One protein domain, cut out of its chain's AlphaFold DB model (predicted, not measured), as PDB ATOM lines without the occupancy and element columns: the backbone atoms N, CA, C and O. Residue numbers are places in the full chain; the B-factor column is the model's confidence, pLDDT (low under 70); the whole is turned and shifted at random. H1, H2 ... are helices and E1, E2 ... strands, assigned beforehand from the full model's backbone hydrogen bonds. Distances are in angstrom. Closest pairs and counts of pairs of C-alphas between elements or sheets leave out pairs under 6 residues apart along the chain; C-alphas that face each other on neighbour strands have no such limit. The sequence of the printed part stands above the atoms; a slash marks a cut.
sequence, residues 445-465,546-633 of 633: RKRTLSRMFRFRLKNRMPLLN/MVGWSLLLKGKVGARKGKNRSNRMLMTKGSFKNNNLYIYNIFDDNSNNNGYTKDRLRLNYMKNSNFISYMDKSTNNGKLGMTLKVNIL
ATOM      1  N   ARG A 445      19.861 111.027 172.928       65.69
ATOM      2  CA  ARG A 445      19.273 112.378 172.795       65.69
ATOM      3  C   ARG A 445      18.583 112.893 174.069       65.69
ATOM      4  O   ARG A 445      18.118 114.024 174.095       65.69
ATOM      5  N   LYS A 446      18.427 112.085 175.125       67.75
ATOM      6  CA  LYS A 446      17.645 112.499 176.311       67.75
ATOM      7  C   LYS A 446      18.542 113.098 177.385       67.75
ATOM      8  O   LYS A 446      19.412 112.388 177.859       67.75
ATOM      9  N   ARG A 447      18.262 114.345 177.805       59.72
ATOM     10  CA  ARG A 447      18.962 115.112 178.867       59.72
ATOM     11  C   ARG A 447      19.099 114.368 180.199       59.72
ATOM     12  O   ARG A 447      20.106 114.519 180.878       59.72
ATOM     13  N   THR A 448      18.089 113.591 180.576       64.62
ATOM     14  CA  THR A 448      18.001 112.914 181.876       64.62
ATOM     15  C   THR A 448      17.321 111.551 181.738       64.62
ATOM     16  O   THR A 448      16.733 111.220 180.701       64.62
ATOM     17  N   LEU A 449      17.389 110.734 182.797       68.94
ATOM     18  CA  LEU A 449      16.568 109.528 182.900       68.94
ATOM     19  C   LEU A 449      15.083 109.904 182.920       68.94
ATOM     20  O   LEU A 449      14.670 110.817 183.643       68.94
ATOM     21  N   SER A 450      14.259 109.162 182.176       70.19
ATOM     22  CA  SER A 450      12.813 109.397 182.186       70.19
ATOM     23  C   SER A 450      12.251 109.269 183.604       70.19
ATOM     24  O   SER A 450      12.701 108.433 184.390       70.19
ATOM     25  N   ARG A 451      11.247 110.089 183.942       75.44
ATOM     26  CA  ARG A 451      10.581 110.054 185.258       75.44
ATOM     27  C   ARG A 451      10.088 108.644 185.602       75.44
ATOM     28  O   ARG A 451      10.352 108.156 186.694       75.44
ATOM     29  N   MET A 452       9.488 107.949 184.633       69.19
ATOM     30  CA  MET A 452       9.027 106.566 184.803       69.19
ATOM     31  C   MET A 452      10.172 105.581 185.085       69.19
ATOM     32  O   MET A 452      10.014 104.665 185.889       69.19
ATOM     33  N   PHE A 453      11.339 105.753 184.458       74.25
ATOM     34  CA  PHE A 453      12.499 104.911 184.755       74.25
ATOM     35  C   PHE A 453      13.059 105.198 186.150       74.25
ATOM     36  O   PHE A 453      13.343 104.260 186.890       74.25
ATOM     37  N   ARG A 454      13.133 106.475 186.545       78.38
ATOM     38  CA  ARG A 454      13.540 106.880 187.900       78.38
ATOM     39  C   ARG A 454      12.632 106.271 188.970       78.38
ATOM     40  O   ARG A 454      13.130 105.698 189.935       78.38
ATOM     41  N   PHE A 455      11.319 106.319 188.754       77.56
ATOM     42  CA  PHE A 455      10.327 105.693 189.629       77.56
ATOM     43  C   PHE A 455      10.505 104.171 189.714       77.56
ATOM     44  O   PHE A 455      10.567 103.605 190.803       77.56
ATOM     45  N   ARG A 456      10.680 103.495 188.568       76.88
ATOM     46  CA  ARG A 456      10.919 102.042 188.534       76.88
ATOM     47  C   ARG A 456      12.202 101.644 189.256       76.88
ATOM     48  O   ARG A 456      12.182 100.642 189.958       76.88
ATOM     49  N   LEU A 457      13.289 102.400 189.107       78.12
ATOM     50  CA  LEU A 457      14.524 102.151 189.856       78.12
ATOM     51  C   LEU A 457      14.307 102.308 191.363       78.12
ATOM     52  O   LEU A 457      14.698 101.426 192.123       78.12
ATOM     53  N   LYS A 458      13.615 103.376 191.785       80.75
ATOM     54  CA  LYS A 458      13.303 103.629 193.200       80.75
ATOM     55  C   LYS A 458      12.508 102.489 193.838       80.75
ATOM     56  O   LYS A 458      12.770 102.160 194.993       80.75
ATOM     57  N   ASN A 459      11.595 101.867 193.095       78.00
ATOM     58  CA  ASN A 459      10.673 100.871 193.650       78.00
ATOM     59  C   ASN A 459      11.136  99.420 193.467       78.00
ATOM     60  O   ASN A 459      10.758  98.564 194.255       78.00
ATOM     61  N   ARG A 460      11.948  99.117 192.446       75.31
ATOM     62  CA  ARG A 460      12.400  97.738 192.171       75.31
ATOM     63  C   ARG A 460      13.526  97.250 193.068       75.31
ATOM     64  O   ARG A 460      13.726  96.045 193.136       75.31
ATOM     65  N   MET A 461      14.279  98.160 193.674       74.38
ATOM     66  CA  MET A 461      15.330  97.826 194.629       74.38
ATOM     67  C   MET A 461      14.710  97.854 196.030       74.38
ATOM     68  O   MET A 461      14.514  98.955 196.571       74.38
ATOM     69  N   PRO A 462      14.323  96.686 196.588       70.44
ATOM     70  CA  PRO A 462      13.850  96.629 197.959       70.44
ATOM     71  C   PRO A 462      14.999  97.055 198.866       70.44
ATOM     72  O   PRO A 462      16.139  96.636 198.676       70.44
ATOM     73  N   LEU A 463      14.688  97.935 199.808       79.38
ATOM     74  CA  LEU A 463      15.598  98.281 200.886       79.38
ATOM     75  C   LEU A 463      15.031  97.664 202.148       79.38
ATOM     76  O   LEU A 463      13.836  97.810 202.408       79.38
ATOM     77  N   LEU A 464      15.879  96.965 202.884       77.06
ATOM     78  CA  LEU A 464      15.522  96.414 204.182       77.06
ATOM     79  C   LEU A 464      15.996  97.350 205.292       77.06
ATOM     80  O   LEU A 464      16.813  98.236 205.064       77.06
ATOM     81  N   ASN A 465      15.438  97.175 206.489       75.69
ATOM     82  CA  ASN A 465      15.845  97.939 207.660       75.69
ATOM     83  C   ASN A 465      17.169  97.389 208.212       75.69
ATOM     84  O   ASN A 465      17.186  96.361 208.891       75.69
ATOM     85  N   MET A 546      20.419  94.233 200.154       86.12
ATOM     86  CA  MET A 546      20.675  95.597 199.712       86.12
ATOM     87  C   MET A 546      20.123  96.598 200.724       86.12
ATOM     88  O   MET A 546      18.928  96.625 201.010       86.12
ATOM     89  N   VAL A 547      21.017  97.445 201.216       87.50
ATOM     90  CA  VAL A 547      20.761  98.444 202.261       87.50
ATOM     91  C   VAL A 547      20.721  99.859 201.686       87.50
ATOM     92  O   VAL A 547      19.962 100.726 202.122       87.50
ATOM     93  N   GLY A 548      21.494 100.101 200.631       89.62
ATOM     94  CA  GLY A 548      21.457 101.375 199.937       89.62
ATOM     95  C   GLY A 548      22.037 101.304 198.543       89.62
ATOM     96  O   GLY A 548      22.822 100.419 198.206       89.62
ATOM     97  N   TRP A 549      21.646 102.255 197.707       92.44
ATOM     98  CA  TRP A 549      22.201 102.408 196.373       92.44
ATOM     99  C   TRP A 549      22.181 103.869 195.932       92.44
ATOM    100  O   TRP A 549      21.376 104.683 196.387       92.44
ATOM    101  N   SER A 550      23.126 104.229 195.068       93.19
ATOM    102  CA  SER A 550      23.220 105.554 194.468       93.19
ATOM    103  C   SER A 550      23.666 105.461 193.022       93.19
ATOM    104  O   SER A 550      24.559 104.687 192.686       93.19
ATOM    105  N   LEU A 551      23.032 106.257 192.171       92.19
ATOM    106  CA  LEU A 551      23.331 106.401 190.759       92.19
ATOM    107  C   LEU A 551      23.684 107.862 190.479       92.19
ATOM    108  O   LEU A 551      22.844 108.749 190.625       92.19
ATOM    109  N   LEU A 552      24.915 108.098 190.046       92.25
ATOM    110  CA  LEU A 552      25.415 109.391 189.607       92.25
ATOM    111  C   LEU A 552      25.556 109.385 188.086       92.25
ATOM    112  O   LEU A 552      26.283 108.566 187.529       92.25
ATOM    113  N   LEU A 553      24.893 110.321 187.418       89.12
ATOM    114  CA  LEU A 553      25.091 110.612 186.002       89.12
ATOM    115  C   LEU A 553      25.792 111.961 185.878       89.12
ATOM    116  O   LEU A 553      25.289 112.957 186.398       89.12
ATOM    117  N   LYS A 554      26.939 112.008 185.200       90.19
ATOM    118  CA  LYS A 554      27.706 113.243 184.989       90.19
ATOM    119  C   LYS A 554      28.241 113.295 183.562       90.19
ATOM    120  O   LYS A 554      28.908 112.364 183.126       90.19
ATOM    121  N   GLY A 555      27.970 114.372 182.830       87.69
ATOM    122  CA  GLY A 555      28.546 114.581 181.496       87.69
ATOM    123  C   GLY A 555      27.659 115.376 180.545       87.69
ATOM    124  O   GLY A 555      26.717 116.052 180.963       87.69
ATOM    125  N   LYS A 556      27.969 115.314 179.246       81.56
ATOM    126  CA  LYS A 556      27.249 116.067 178.209       81.56
ATOM    127  C   LYS A 556      26.004 115.302 177.764       81.56
ATOM    128  O   LYS A 556      26.088 114.292 177.063       81.56
ATOM    129  N   VAL A 557      24.834 115.794 178.170       72.38
ATOM    130  CA  VAL A 557      23.538 115.190 177.841       72.38
ATOM    131  C   VAL A 557      22.540 116.277 177.445       72.38
ATOM    132  O   VAL A 557      22.349 117.244 178.176       72.38
ATOM    133  N   GLY A 558      21.899 116.140 176.283       65.25
ATOM    134  CA  GLY A 558      21.087 117.197 175.674       65.25
ATOM    135  C   GLY A 558      20.237 116.689 174.518       65.25
ATOM    136  O   GLY A 558      20.695 115.841 173.761       65.25
ATOM    137  N   ALA A 559      19.011 117.206 174.388       65.75
ATOM    138  CA  ALA A 559      18.193 117.000 173.189       65.75
ATOM    139  C   ALA A 559      18.613 117.943 172.057       65.75
ATOM    140  O   ALA A 559      18.621 117.551 170.894       65.75
ATOM    141  N   ARG A 560      19.022 119.166 172.417       68.56
ATOM    142  CA  ARG A 560      19.578 120.152 171.491       68.56
ATOM    143  C   ARG A 560      21.067 119.874 171.278       68.56
ATOM    144  O   ARG A 560      21.799 119.690 172.258       68.56
ATOM    145  N   LYS A 561      21.489 119.820 170.012       68.81
ATOM    146  CA  LYS A 561      22.903 119.807 169.619       68.81
ATOM    147  C   LYS A 561      23.474 121.207 169.879       68.81
ATOM    148  O   LYS A 561      22.817 122.187 169.558       68.81
ATOM    149  N   GLY A 562      24.634 121.298 170.523       67.94
ATOM    150  CA  GLY A 562      25.276 122.575 170.860       67.94
ATOM    151  C   GLY A 562      26.318 122.439 171.973       67.94
ATOM    152  O   GLY A 562      26.350 121.421 172.679       67.94
ATOM    153  N   LYS A 563      27.165 123.466 172.141       65.75
ATOM    154  CA  LYS A 563      28.179 123.564 173.210       65.75
ATOM    155  C   LYS A 563      27.507 123.835 174.566       65.75
ATOM    156  O   LYS A 563      27.538 124.936 175.092       65.75
ATOM    157  N   ASN A 564      26.875 122.811 175.134       72.50
ATOM    158  CA  ASN A 564      26.244 122.892 176.453       72.50
ATOM    159  C   ASN A 564      27.219 122.483 177.571       72.50
ATOM    160  O   ASN A 564      28.032 121.566 177.390       72.50
ATOM    161  N   ARG A 565      27.084 123.110 178.749       80.12
ATOM    162  CA  ARG A 565      27.755 122.678 179.988       80.12
ATOM    163  C   ARG A 565      27.336 121.249 180.369       80.12
ATOM    164  O   ARG A 565      26.283 120.752 179.962       80.12
ATOM    165  N   SER A 566      28.185 120.561 181.130       84.69
ATOM    166  CA  SER A 566      27.886 119.210 181.615       84.69
ATOM    167  C   SER A 566      26.776 119.226 182.666       84.69
ATOM    168  O   SER A 566      26.794 120.066 183.560       84.69
ATOM    169  N   ASN A 567      25.888 118.236 182.624       81.75
ATOM    170  CA  ASN A 567      24.864 118.030 183.644       81.75
ATOM    171  C   ASN A 567      25.336 117.006 184.679       81.75
ATOM    172  O   ASN A 567      25.995 116.022 184.327       81.75
ATOM    173  N   ARG A 568      24.953 117.209 185.944       87.88
ATOM    174  CA  ARG A 568      25.150 116.260 187.048       87.88
ATOM    175  C   ARG A 568      23.793 115.918 187.659       87.88
ATOM    176  O   ARG A 568      23.035 116.807 188.014       87.88
ATOM    177  N   MET A 569      23.499 114.631 187.799       87.12
ATOM    178  CA  MET A 569      22.288 114.133 188.449       87.12
ATOM    179  C   MET A 569      22.665 113.005 189.400       87.12
ATOM    180  O   MET A 569      23.267 112.020 188.976       87.12
ATOM    181  N   LEU A 570      22.302 113.140 190.672       90.12
ATOM    182  CA  LEU A 570      22.491 112.112 191.689       90.12
ATOM    183  C   LEU A 570      21.125 111.581 192.126       90.12
ATOM    184  O   LEU A 570      20.215 112.349 192.418       90.12
ATOM    185  N   MET A 571      20.989 110.263 192.164       89.62
ATOM    186  CA  MET A 571      19.849 109.574 192.758       89.62
ATOM    187  C   MET A 571      20.364 108.652 193.846       89.62
ATOM    188  O   MET A 571      21.269 107.869 193.582       89.62
ATOM    189  N   THR A 572      19.783 108.711 195.036       90.19
ATOM    190  CA  THR A 572      20.164 107.859 196.166       90.19
ATOM    191  C   THR A 572      18.925 107.292 196.849       90.19
ATOM    192  O   THR A 572      17.839 107.877 196.791       90.19
ATOM    193  N   LYS A 573      19.073 106.127 197.480       89.44
ATOM    194  CA  LYS A 573      18.064 105.529 198.359       89.44
ATOM    195  C   LYS A 573      18.772 104.653 199.397       89.44
ATOM    196  O   LYS A 573      19.673 103.902 199.027       89.44
ATOM    197  N   GLY A 574      18.336 104.706 200.655       87.38
ATOM    198  CA  GLY A 574      18.887 103.881 201.738       87.38
ATOM    199  C   GLY A 574      20.189 104.413 202.332       87.38
ATOM    200  O   GLY A 574      20.500 105.596 202.194       87.38
ATOM    201  N   SER A 575      20.942 103.531 202.993       83.44
ATOM    202  CA  SER A 575      22.150 103.875 203.754       83.44
ATOM    203  C   SER A 575      23.437 103.350 203.108       83.44
ATOM    204  O   SER A 575      23.471 102.297 202.475       83.44
ATOM    205  N   PHE A 576      24.539 104.074 203.315       82.88
ATOM    206  CA  PHE A 576      25.905 103.624 202.995       82.88
ATOM    207  C   PHE A 576      26.765 103.407 204.248       82.88
ATOM    208  O   PHE A 576      27.982 103.215 204.142       82.88
ATOM    209  N   LYS A 577      26.152 103.496 205.434       75.06
ATOM    210  CA  LYS A 577      26.797 103.279 206.727       75.06
ATOM    211  C   LYS A 577      26.461 101.864 207.206       75.06
ATOM    212  O   LYS A 577      25.326 101.614 207.586       75.06
ATOM    213  N   ASN A 578      27.455 100.978 207.248       64.75
ATOM    214  CA  ASN A 578      27.356  99.665 207.904       64.75
ATOM    215  C   ASN A 578      27.952  99.730 209.318       64.75
ATOM    216  O   ASN A 578      28.785  98.913 209.684       64.75
ATOM    217  N   ASN A 579      27.602 100.758 210.093       52.44
ATOM    218  CA  ASN A 579      28.343 101.096 211.311       52.44
ATOM    219  C   ASN A 579      28.238 100.037 212.425       52.44
ATOM    220  O   ASN A 579      29.147  99.953 213.239       52.44
ATOM    221  N   ASN A 580      27.201  99.190 212.438       49.66
ATOM    222  CA  ASN A 580      26.948  98.310 213.585       49.66
ATOM    223  C   ASN A 580      27.453  96.871 213.409       49.66
ATOM    224  O   ASN A 580      27.357  96.108 214.354       49.66
ATOM    225  N   LEU A 581      28.020  96.476 212.264       51.22
ATOM    226  CA  LEU A 581      28.615  95.132 212.136       51.22
ATOM    227  C   LEU A 581      29.876  94.957 213.003       51.22
ATOM    228  O   LEU A 581      30.232  93.833 213.326       51.22
ATOM    229  N   TYR A 582      30.536  96.058 213.384       49.53
ATOM    230  CA  TYR A 582      31.899  96.039 213.934       49.53
ATOM    231  C   TYR A 582      31.996  96.301 215.438       49.53
ATOM    232  O   TYR A 582      33.095  96.257 215.977       49.53
ATOM    233  N   ILE A 583      30.885  96.616 216.106       41.78
ATOM    234  CA  ILE A 583      30.919  97.107 217.493       41.78
ATOM    235  C   ILE A 583      30.653  95.983 218.505       41.78
ATOM    236  O   ILE A 583      31.075  96.088 219.647       41.78
ATOM    237  N   TYR A 584      30.039  94.868 218.102       45.66
ATOM    238  CA  TYR A 584      29.557  93.871 219.063       45.66
ATOM    239  C   TYR A 584      30.048  92.455 218.743       45.66
ATOM    240  O   TYR A 584      29.278  91.583 218.352       45.66
ATOM    241  N   ASN A 585      31.355  92.251 218.927       40.41
ATOM    242  CA  ASN A 585      31.926  90.986 219.400       40.41
ATOM    243  C   ASN A 585      32.431  91.256 220.827       40.41
ATOM    244  O   ASN A 585      33.614  91.500 221.042       40.41
ATOM    245  N   ILE A 586      31.502  91.321 221.782       41.34
ATOM    246  CA  ILE A 586      31.799  91.406 223.215       41.34
ATOM    247  C   ILE A 586      31.789  89.966 223.711       41.34
ATOM    248  O   ILE A 586      30.701  89.429 223.846       41.34
ATOM    249  N   PHE A 587      32.960  89.339 223.843       36.47
ATOM    250  CA  PHE A 587      33.256  88.232 224.772       36.47
ATOM    251  C   PHE A 587      34.765  87.924 224.740       36.47
ATOM    252  O   PHE A 587      35.177  86.786 224.542       36.47
ATOM    253  N   ASP A 588      35.594  88.953 224.904       37.50
ATOM    254  CA  ASP A 588      36.980  88.777 225.343       37.50
ATOM    255  C   ASP A 588      37.212  89.781 226.477       37.50
ATOM    256  O   ASP A 588      37.666  90.899 226.243       37.50
ATOM    257  N   ASP A 589      36.892  89.378 227.709       35.44
ATOM    258  CA  ASP A 589      37.001  90.214 228.919       35.44
ATOM    259  C   ASP A 589      38.443  90.655 229.240       35.44
ATOM    260  O   ASP A 589      38.655  91.467 230.129       35.44
ATOM    261  N   ASN A 590      39.442  90.174 228.490       34.69
ATOM    262  CA  ASN A 590      40.856  90.532 228.657       34.69
ATOM    263  C   ASN A 590      41.542  90.990 227.359       34.69
ATOM    264  O   ASN A 590      42.772  91.018 227.293       34.69
ATOM    265  N   SER A 591      40.792  91.344 226.308       33.53
ATOM    266  CA  SER A 591      41.395  91.928 225.107       33.53
ATOM    267  C   SER A 591      40.910  93.362 224.904       33.53
ATOM    268  O   SER A 591      39.772  93.609 224.522       33.53
ATOM    269  N   ASN A 592      41.816  94.328 225.062       30.53
ATOM    270  CA  ASN A 592      41.642  95.711 224.596       30.53
ATOM    271  C   ASN A 592      41.591  95.817 223.051       30.53
ATOM    272  O   ASN A 592      41.967  96.830 222.470       30.53
ATOM    273  N   ASN A 593      41.143  94.770 222.356       30.38
ATOM    274  CA  ASN A 593      41.007  94.720 220.910       30.38
ATOM    275  C   ASN A 593      39.667  94.079 220.539       30.38
ATOM    276  O   ASN A 593      39.585  92.892 220.238       30.38
ATOM    277  N   ASN A 594      38.627  94.916 220.507       29.88
ATOM    278  CA  ASN A 594      37.285  94.608 220.009       29.88
ATOM    279  C   ASN A 594      37.336  93.775 218.713       29.88
ATOM    280  O   ASN A 594      37.672  94.260 217.628       29.88
ATOM    281  N   GLY A 595      37.003  92.491 218.850       31.92
ATOM    282  CA  GLY A 595      37.252  91.414 217.894       31.92
ATOM    283  C   GLY A 595      36.323  91.349 216.680       31.92
ATOM    284  O   GLY A 595      35.950  90.256 216.268       31.92
ATOM    285  N   TYR A 596      36.001  92.477 216.045       38.75
ATOM    286  CA  TYR A 596      35.967  92.514 214.581       38.75
ATOM    287  C   TYR A 596      37.099  93.431 214.145       38.75
ATOM    288  O   TYR A 596      36.919  94.638 213.985       38.75
ATOM    289  N   THR A 597      38.286  92.850 213.947       44.44
ATOM    290  CA  THR A 597      39.407  93.536 213.296       44.44
ATOM    291  C   THR A 597      38.869  94.289 212.080       44.44
ATOM    292  O   THR A 597      38.279  93.645 211.207       44.44
ATOM    293  N   LYS A 598      39.030  95.622 212.083       55.22
ATOM    294  CA  LYS A 598      38.707  96.589 211.020       55.22
ATOM    295  C   LYS A 598      38.347  95.906 209.702       55.22
ATOM    296  O   LYS A 598      39.195  95.226 209.118       55.22
ATOM    297  N   ASP A 599      37.105  96.089 209.248       57.72
ATOM    298  CA  ASP A 599      36.645  95.506 207.991       57.72
ATOM    299  C   ASP A 599      37.696  95.725 206.914       57.72
ATOM    300  O   ASP A 599      38.105  96.862 206.654       57.72
ATOM    301  N   ARG A 600      38.183  94.630 206.334       72.25
ATOM    302  CA  ARG A 600      39.279  94.723 205.379       72.25
ATOM    303  C   ARG A 600      38.821  95.623 204.241       72.25
ATOM    304  O   ARG A 600      37.847  95.306 203.564       72.25
ATOM    305  N   LEU A 601      39.535  96.715 204.007       78.31
ATOM    306  CA  LEU A 601      39.281  97.536 202.840       78.31
ATOM    307  C   LEU A 601      39.803  96.791 201.606       78.31
ATOM    308  O   LEU A 601      40.981  96.443 201.515       78.31
ATOM    309  N   ARG A 602      38.924  96.525 200.641       81.50
ATOM    310  CA  ARG A 602      39.292  96.019 199.319       81.50
ATOM    311  C   ARG A 602      40.244  97.015 198.677       81.50
ATOM    312  O   ARG A 602      39.946  98.213 198.636       81.50
ATOM    313  N   LEU A 603      41.374  96.510 198.186       84.12
ATOM    314  CA  LEU A 603      42.470  97.328 197.655       84.12
ATOM    315  C   LEU A 603      42.951  98.421 198.639       84.12
ATOM    316  O   LEU A 603      43.494  99.424 198.208       84.12
ATOM    317  N   ASN A 604      42.734  98.244 199.946       83.25
ATOM    318  CA  ASN A 604      43.055  99.184 201.026       83.25
ATOM    319  C   ASN A 604      42.251 100.502 201.064       83.25
ATOM    320  O   ASN A 604      42.497 101.314 201.947       83.25
ATOM    321  N   TYR A 605      41.243 100.706 200.201       83.69
ATOM    322  CA  TYR A 605      40.427 101.940 200.217       83.69
ATOM    323  C   TYR A 605      38.903 101.747 200.082       83.69
ATOM    324  O   TYR A 605      38.141 102.682 200.332       83.69
ATOM    325  N   MET A 606      38.404 100.559 199.713       82.50
ATOM    326  CA  MET A 606      36.957 100.308 199.563       82.50
ATOM    327  C   MET A 606      36.408  99.389 200.651       82.50
ATOM    328  O   MET A 606      36.881  98.273 200.813       82.50
ATOM    329  N   LYS A 607      35.333  99.785 201.339       83.50
ATOM    330  CA  LYS A 607      34.629  98.883 202.272       83.50
ATOM    331  C   LYS A 607      34.104  97.636 201.544       83.50
ATOM    332  O   LYS A 607      33.587  97.764 200.433       83.50
ATOM    333  N   ASN A 608      34.170  96.461 202.176       79.88
ATOM    334  CA  ASN A 608      33.692  95.196 201.595       79.88
ATOM    335  C   ASN A 608      32.208  95.227 201.214       79.88
ATOM    336  O   ASN A 608      31.823  94.650 200.200       79.88
ATOM    337  N   SER A 609      31.403  95.957 201.987       82.75
ATOM    338  CA  SER A 609      29.973  96.148 201.744       82.75
ATOM    339  C   SER A 609      29.651  97.001 200.517       82.75
ATOM    340  O   SER A 609      28.536  96.949 199.999       82.75
ATOM    341  N   ASN A 610      30.607  97.812 200.054       86.94
ATOM    342  CA  ASN A 610      30.397  98.778 198.990       86.94
ATOM    343  C   ASN A 610      30.870  98.214 197.647       86.94
ATOM    344  O   ASN A 610      32.048  97.926 197.430       86.94
ATOM    345  N   PHE A 611      29.945  98.155 196.696       89.31
ATOM    346  CA  PHE A 611      30.214  97.790 195.312       89.31
ATOM    347  C   PHE A 611      30.011  99.016 194.439       89.31
ATOM    348  O   PHE A 611      28.895  99.513 194.307       89.31
ATOM    349  N   ILE A 612      31.094  99.503 193.839       91.38
ATOM    350  CA  ILE A 612      31.085 100.667 192.953       91.38
ATOM    351  C   ILE A 612      31.428 100.192 191.547       91.38
ATOM    352  O   ILE A 612      32.421  99.496 191.351       91.38
ATOM    353  N   SER A 613      30.603 100.575 190.579       93.19
ATOM    354  CA  SER A 613      30.879 100.387 189.158       93.19
ATOM    355  C   SER A 613      30.723 101.707 188.413       93.19
ATOM    356  O   SER A 613      29.931 102.568 188.804       93.19
ATOM    357  N   TYR A 614      31.470 101.845 187.322       93.44
ATOM    358  CA  TYR A 614      31.464 103.012 186.449       93.44
ATOM    359  C   TYR A 614      31.365 102.581 184.986       93.44
ATOM    360  O   TYR A 614      32.004 101.606 184.586       93.44
ATOM    361  N   MET A 615      30.578 103.305 184.190       90.06
ATOM    362  CA  MET A 615      30.501 103.135 182.741       90.06
ATOM    363  C   MET A 615      30.276 104.448 182.016       90.06
ATOM    364  O   MET A 615      29.465 105.265 182.441       90.06
ATOM    365  N   ASP A 616      30.899 104.564 180.849       88.75
ATOM    366  CA  ASP A 616      30.672 105.666 179.928       88.75
ATOM    367  C   ASP A 616      29.725 105.306 178.791       88.75
ATOM    368  O   ASP A 616      29.657 104.165 178.312       88.75
ATOM    369  N   LYS A 617      29.015 106.332 178.325       85.44
ATOM    370  CA  LYS A 617      28.206 106.310 177.115       85.44
ATOM    371  C   LYS A 617      28.500 107.525 176.243       85.44
ATOM    372  O   LYS A 617      28.382 108.661 176.694       85.44
ATOM    373  N   SER A 618      28.778 107.290 174.963       84.94
ATOM    374  CA  SER A 618      28.775 108.340 173.943       84.94
ATOM    375  C   SER A 618      27.336 108.784 173.637       84.94
ATOM    376  O   SER A 618      26.498 107.977 173.209       84.94
ATOM    377  N   THR A 619      27.047 110.061 173.846       80.38
ATOM    378  CA  THR A 619      25.816 110.744 173.439       80.38
ATOM    379  C   THR A 619      26.082 111.568 172.180       80.38
ATOM    380  O   THR A 619      27.224 111.722 171.757       80.38
ATOM    381  N   ASN A 620      25.033 112.137 171.585       78.62
ATOM    382  CA  ASN A 620      25.202 113.030 170.433       78.62
ATOM    383  C   ASN A 620      25.934 114.339 170.784       78.62
ATOM    384  O   ASN A 620      26.359 115.049 169.883       78.62
ATOM    385  N   ASN A 621      26.066 114.654 172.076       79.69
ATOM    386  CA  ASN A 621      26.634 115.909 172.564       79.69
ATOM    387  C   ASN A 621      27.989 115.713 173.272       79.69
ATOM    388  O   ASN A 621      28.572 116.689 173.741       79.69
ATOM    389  N   GLY A 622      28.481 114.476 173.404       84.00
ATOM    390  CA  GLY A 622      29.751 114.152 174.059       84.00
ATOM    391  C   GLY A 622      29.689 112.866 174.885       84.00
ATOM    392  O   GLY A 622      28.916 111.960 174.589       84.00
ATOM    393  N   LYS A 623      30.510 112.765 175.935       88.00
ATOM    394  CA  LYS A 623      30.536 111.602 176.838       88.00
ATOM    395  C   LYS A 623      29.664 111.834 178.080       88.00
ATOM    396  O   LYS A 623      29.615 112.941 178.624       88.00
ATOM    397  N   LEU A 624      28.983 110.778 178.516       87.31
ATOM    398  CA  LEU A 624      28.209 110.698 179.753       87.31
ATOM    399  C   LEU A 624      28.754 109.561 180.620       87.31
ATOM    400  O   LEU A 624      28.646 108.402 180.221       87.31
ATOM    401  N   GLY A 625      29.246 109.899 181.807       91.00
ATOM    402  CA  GLY A 625      29.638 108.942 182.833       91.00
ATOM    403  C   GLY A 625      28.470 108.547 183.729       91.00
ATOM    404  O   GLY A 625      27.643 109.377 184.120       91.00
ATOM    405  N   MET A 626      28.406 107.260 184.053       91.19
ATOM    406  CA  MET A 626      27.395 106.631 184.896       91.19
ATOM    407  C   MET A 626      28.099 105.874 186.022       91.19
ATOM    408  O   MET A 626      28.780 104.885 185.768       91.19
ATOM    409  N   THR A 627      27.930 106.312 187.268       94.69
ATOM    410  CA  THR A 627      28.484 105.636 188.452       94.69
ATOM    411  C   THR A 627      27.350 105.050 189.272       94.69
ATOM    412  O   THR A 627      26.437 105.779 189.651       94.69
ATOM    413  N   LEU A 628      27.399 103.754 189.565       93.06
ATOM    414  CA  LEU A 628      26.457 103.083 190.457       93.06
ATOM    415  C   LEU A 628      27.218 102.537 191.659       93.06
ATOM    416  O   LEU A 628      28.138 101.734 191.502       93.06
ATOM    417  N   LYS A 629      26.792 102.936 192.852       93.12
ATOM    418  CA  LYS A 629      27.269 102.395 194.121       93.12
ATOM    419  C   LYS A 629      26.124 101.673 194.811       93.12
ATOM    420  O   LYS A 629      25.049 102.243 194.955       93.12
ATOM    421  N   VAL A 630      26.361 100.446 195.250       91.31
ATOM    422  CA  VAL A 630      25.428  99.643 196.047       91.31
ATOM    423  C   VAL A 630      26.113  99.265 197.353       91.31
ATOM    424  O   VAL A 630      27.305  98.962 197.355       91.31
ATOM    425  N   ASN A 631      25.358  99.313 198.442       88.50
ATOM    426  CA  ASN A 631      25.759  98.879 199.768       88.50
ATOM    427  C   ASN A 631      24.940  97.647 200.161       88.50
ATOM    428  O   ASN A 631      23.709  97.660 200.039       88.50
ATOM    429  N   ILE A 632      25.631  96.603 200.609       86.25
ATOM    430  CA  ILE A 632      25.029  95.337 201.028       86.25
ATOM    431  C   ILE A 632      25.417  94.966 202.459       86.25
ATOM    432  O   ILE A 632      26.466  95.389 202.949       86.25
ATOM    433  N   LEU A 633      24.558  94.197 203.127       77.69
ATOM    434  CA  LEU A 633      24.692  93.786 204.526       77.69
ATOM    435  C   LEU A 633      24.468  92.291 204.711       77.69
ATOM    436  O   LEU A 633      23.543  91.739 204.064       77.69
TER     437      LEU A 633
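What this domain is: This is residues 445 to 465 and 546 to 633 of the 633 residues of the protein "Ribosomal protein S3" of Pichia kudriavzevii (UniProt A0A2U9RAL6). Picture a twisted wall of four long strands, E2, E1, E4 and E3 side by side, with one short helix, H1, that only grazes it near E2. Past one end of the wall a long loop, within residues 575 to 609, reaches far out and folds back, and this arm adds much to the length of the whole. The printed part has 109 residues, with one named helix and four named strands in the order H1 E1 E2 E3 E4; the sheet, in the order E2 - E1 - E4 - E3, is antiparallel throughout. The class is mixed, helices and strands, though under half of the residues are in named elements. The whole is only just loose, close to extended, with a radius of gyration of the C-alphas of 19.4 A and spans of 68 by 29 by 16 A.

Where its parts are: Start at Arg 445 and go on to C-alpha 451 at (10.581, 110.054, 185.258), where H1 begins; it covers residues 451 to 460, 14.2 A long. After the cut, find C-alpha 546 at (20.675, 95.597, 199.712); from there E1 runs through residues 546 to 555, 27.5 A. E2 is residues 567 to 574, 23.7 A. E3 is residues 610 to 619, 28.6 A. E4, the longest strand by residues, is residues 622 to 632, 33.2 A, and ends at C-alpha 632 at (25.029, 95.337, 201.028).

How they stand to each other: Look first at the inner strands E1 and E4, antiparallel at 169 degrees: N 550 and O 629 are 2.8 A apart, within hydrogen-bond range, and the C-alphas of 549 and 630, which face each other, are 4.3 A apart. On the other side of E1 is the edge strand E2, antiparallel at 178 degrees, with N 551 and O 571 at 2.8 A; E1 and E2 form a hairpin. The edge strand E3 is antiparallel to E4 at 162 degrees, with N 613 and O 628 at 2.9 A, and E3 and E4 form a second hairpin. E2 and E3 are apart. H1 is on the sheet but only grazes it, with its residues 454 to 459; the closest C-alphas of H1 and E2 are those of Lys 458 and Lys 573, 7.3 A apart. In H1 every O i to N i+4 pair is within hydrogen-bond range.

The domain as a whole: The two C-alphas farthest apart, those of Lys 561 and Asn 590, are 68.3 A apart. Residues 466 to 545 are not printed, and C-alphas 465 and 546 stand 9.6 A apart across this cut, which lies in the link from H1 to E1. The links E1 to E2 and E2 to E3 are long, with 11 and 35 residues; E3 to E4 is tight. The mean pLDDT of the printed part is 73.7; look for values under 70 at residues 445 to 449, 452, 558 to 563 and 578 to 599.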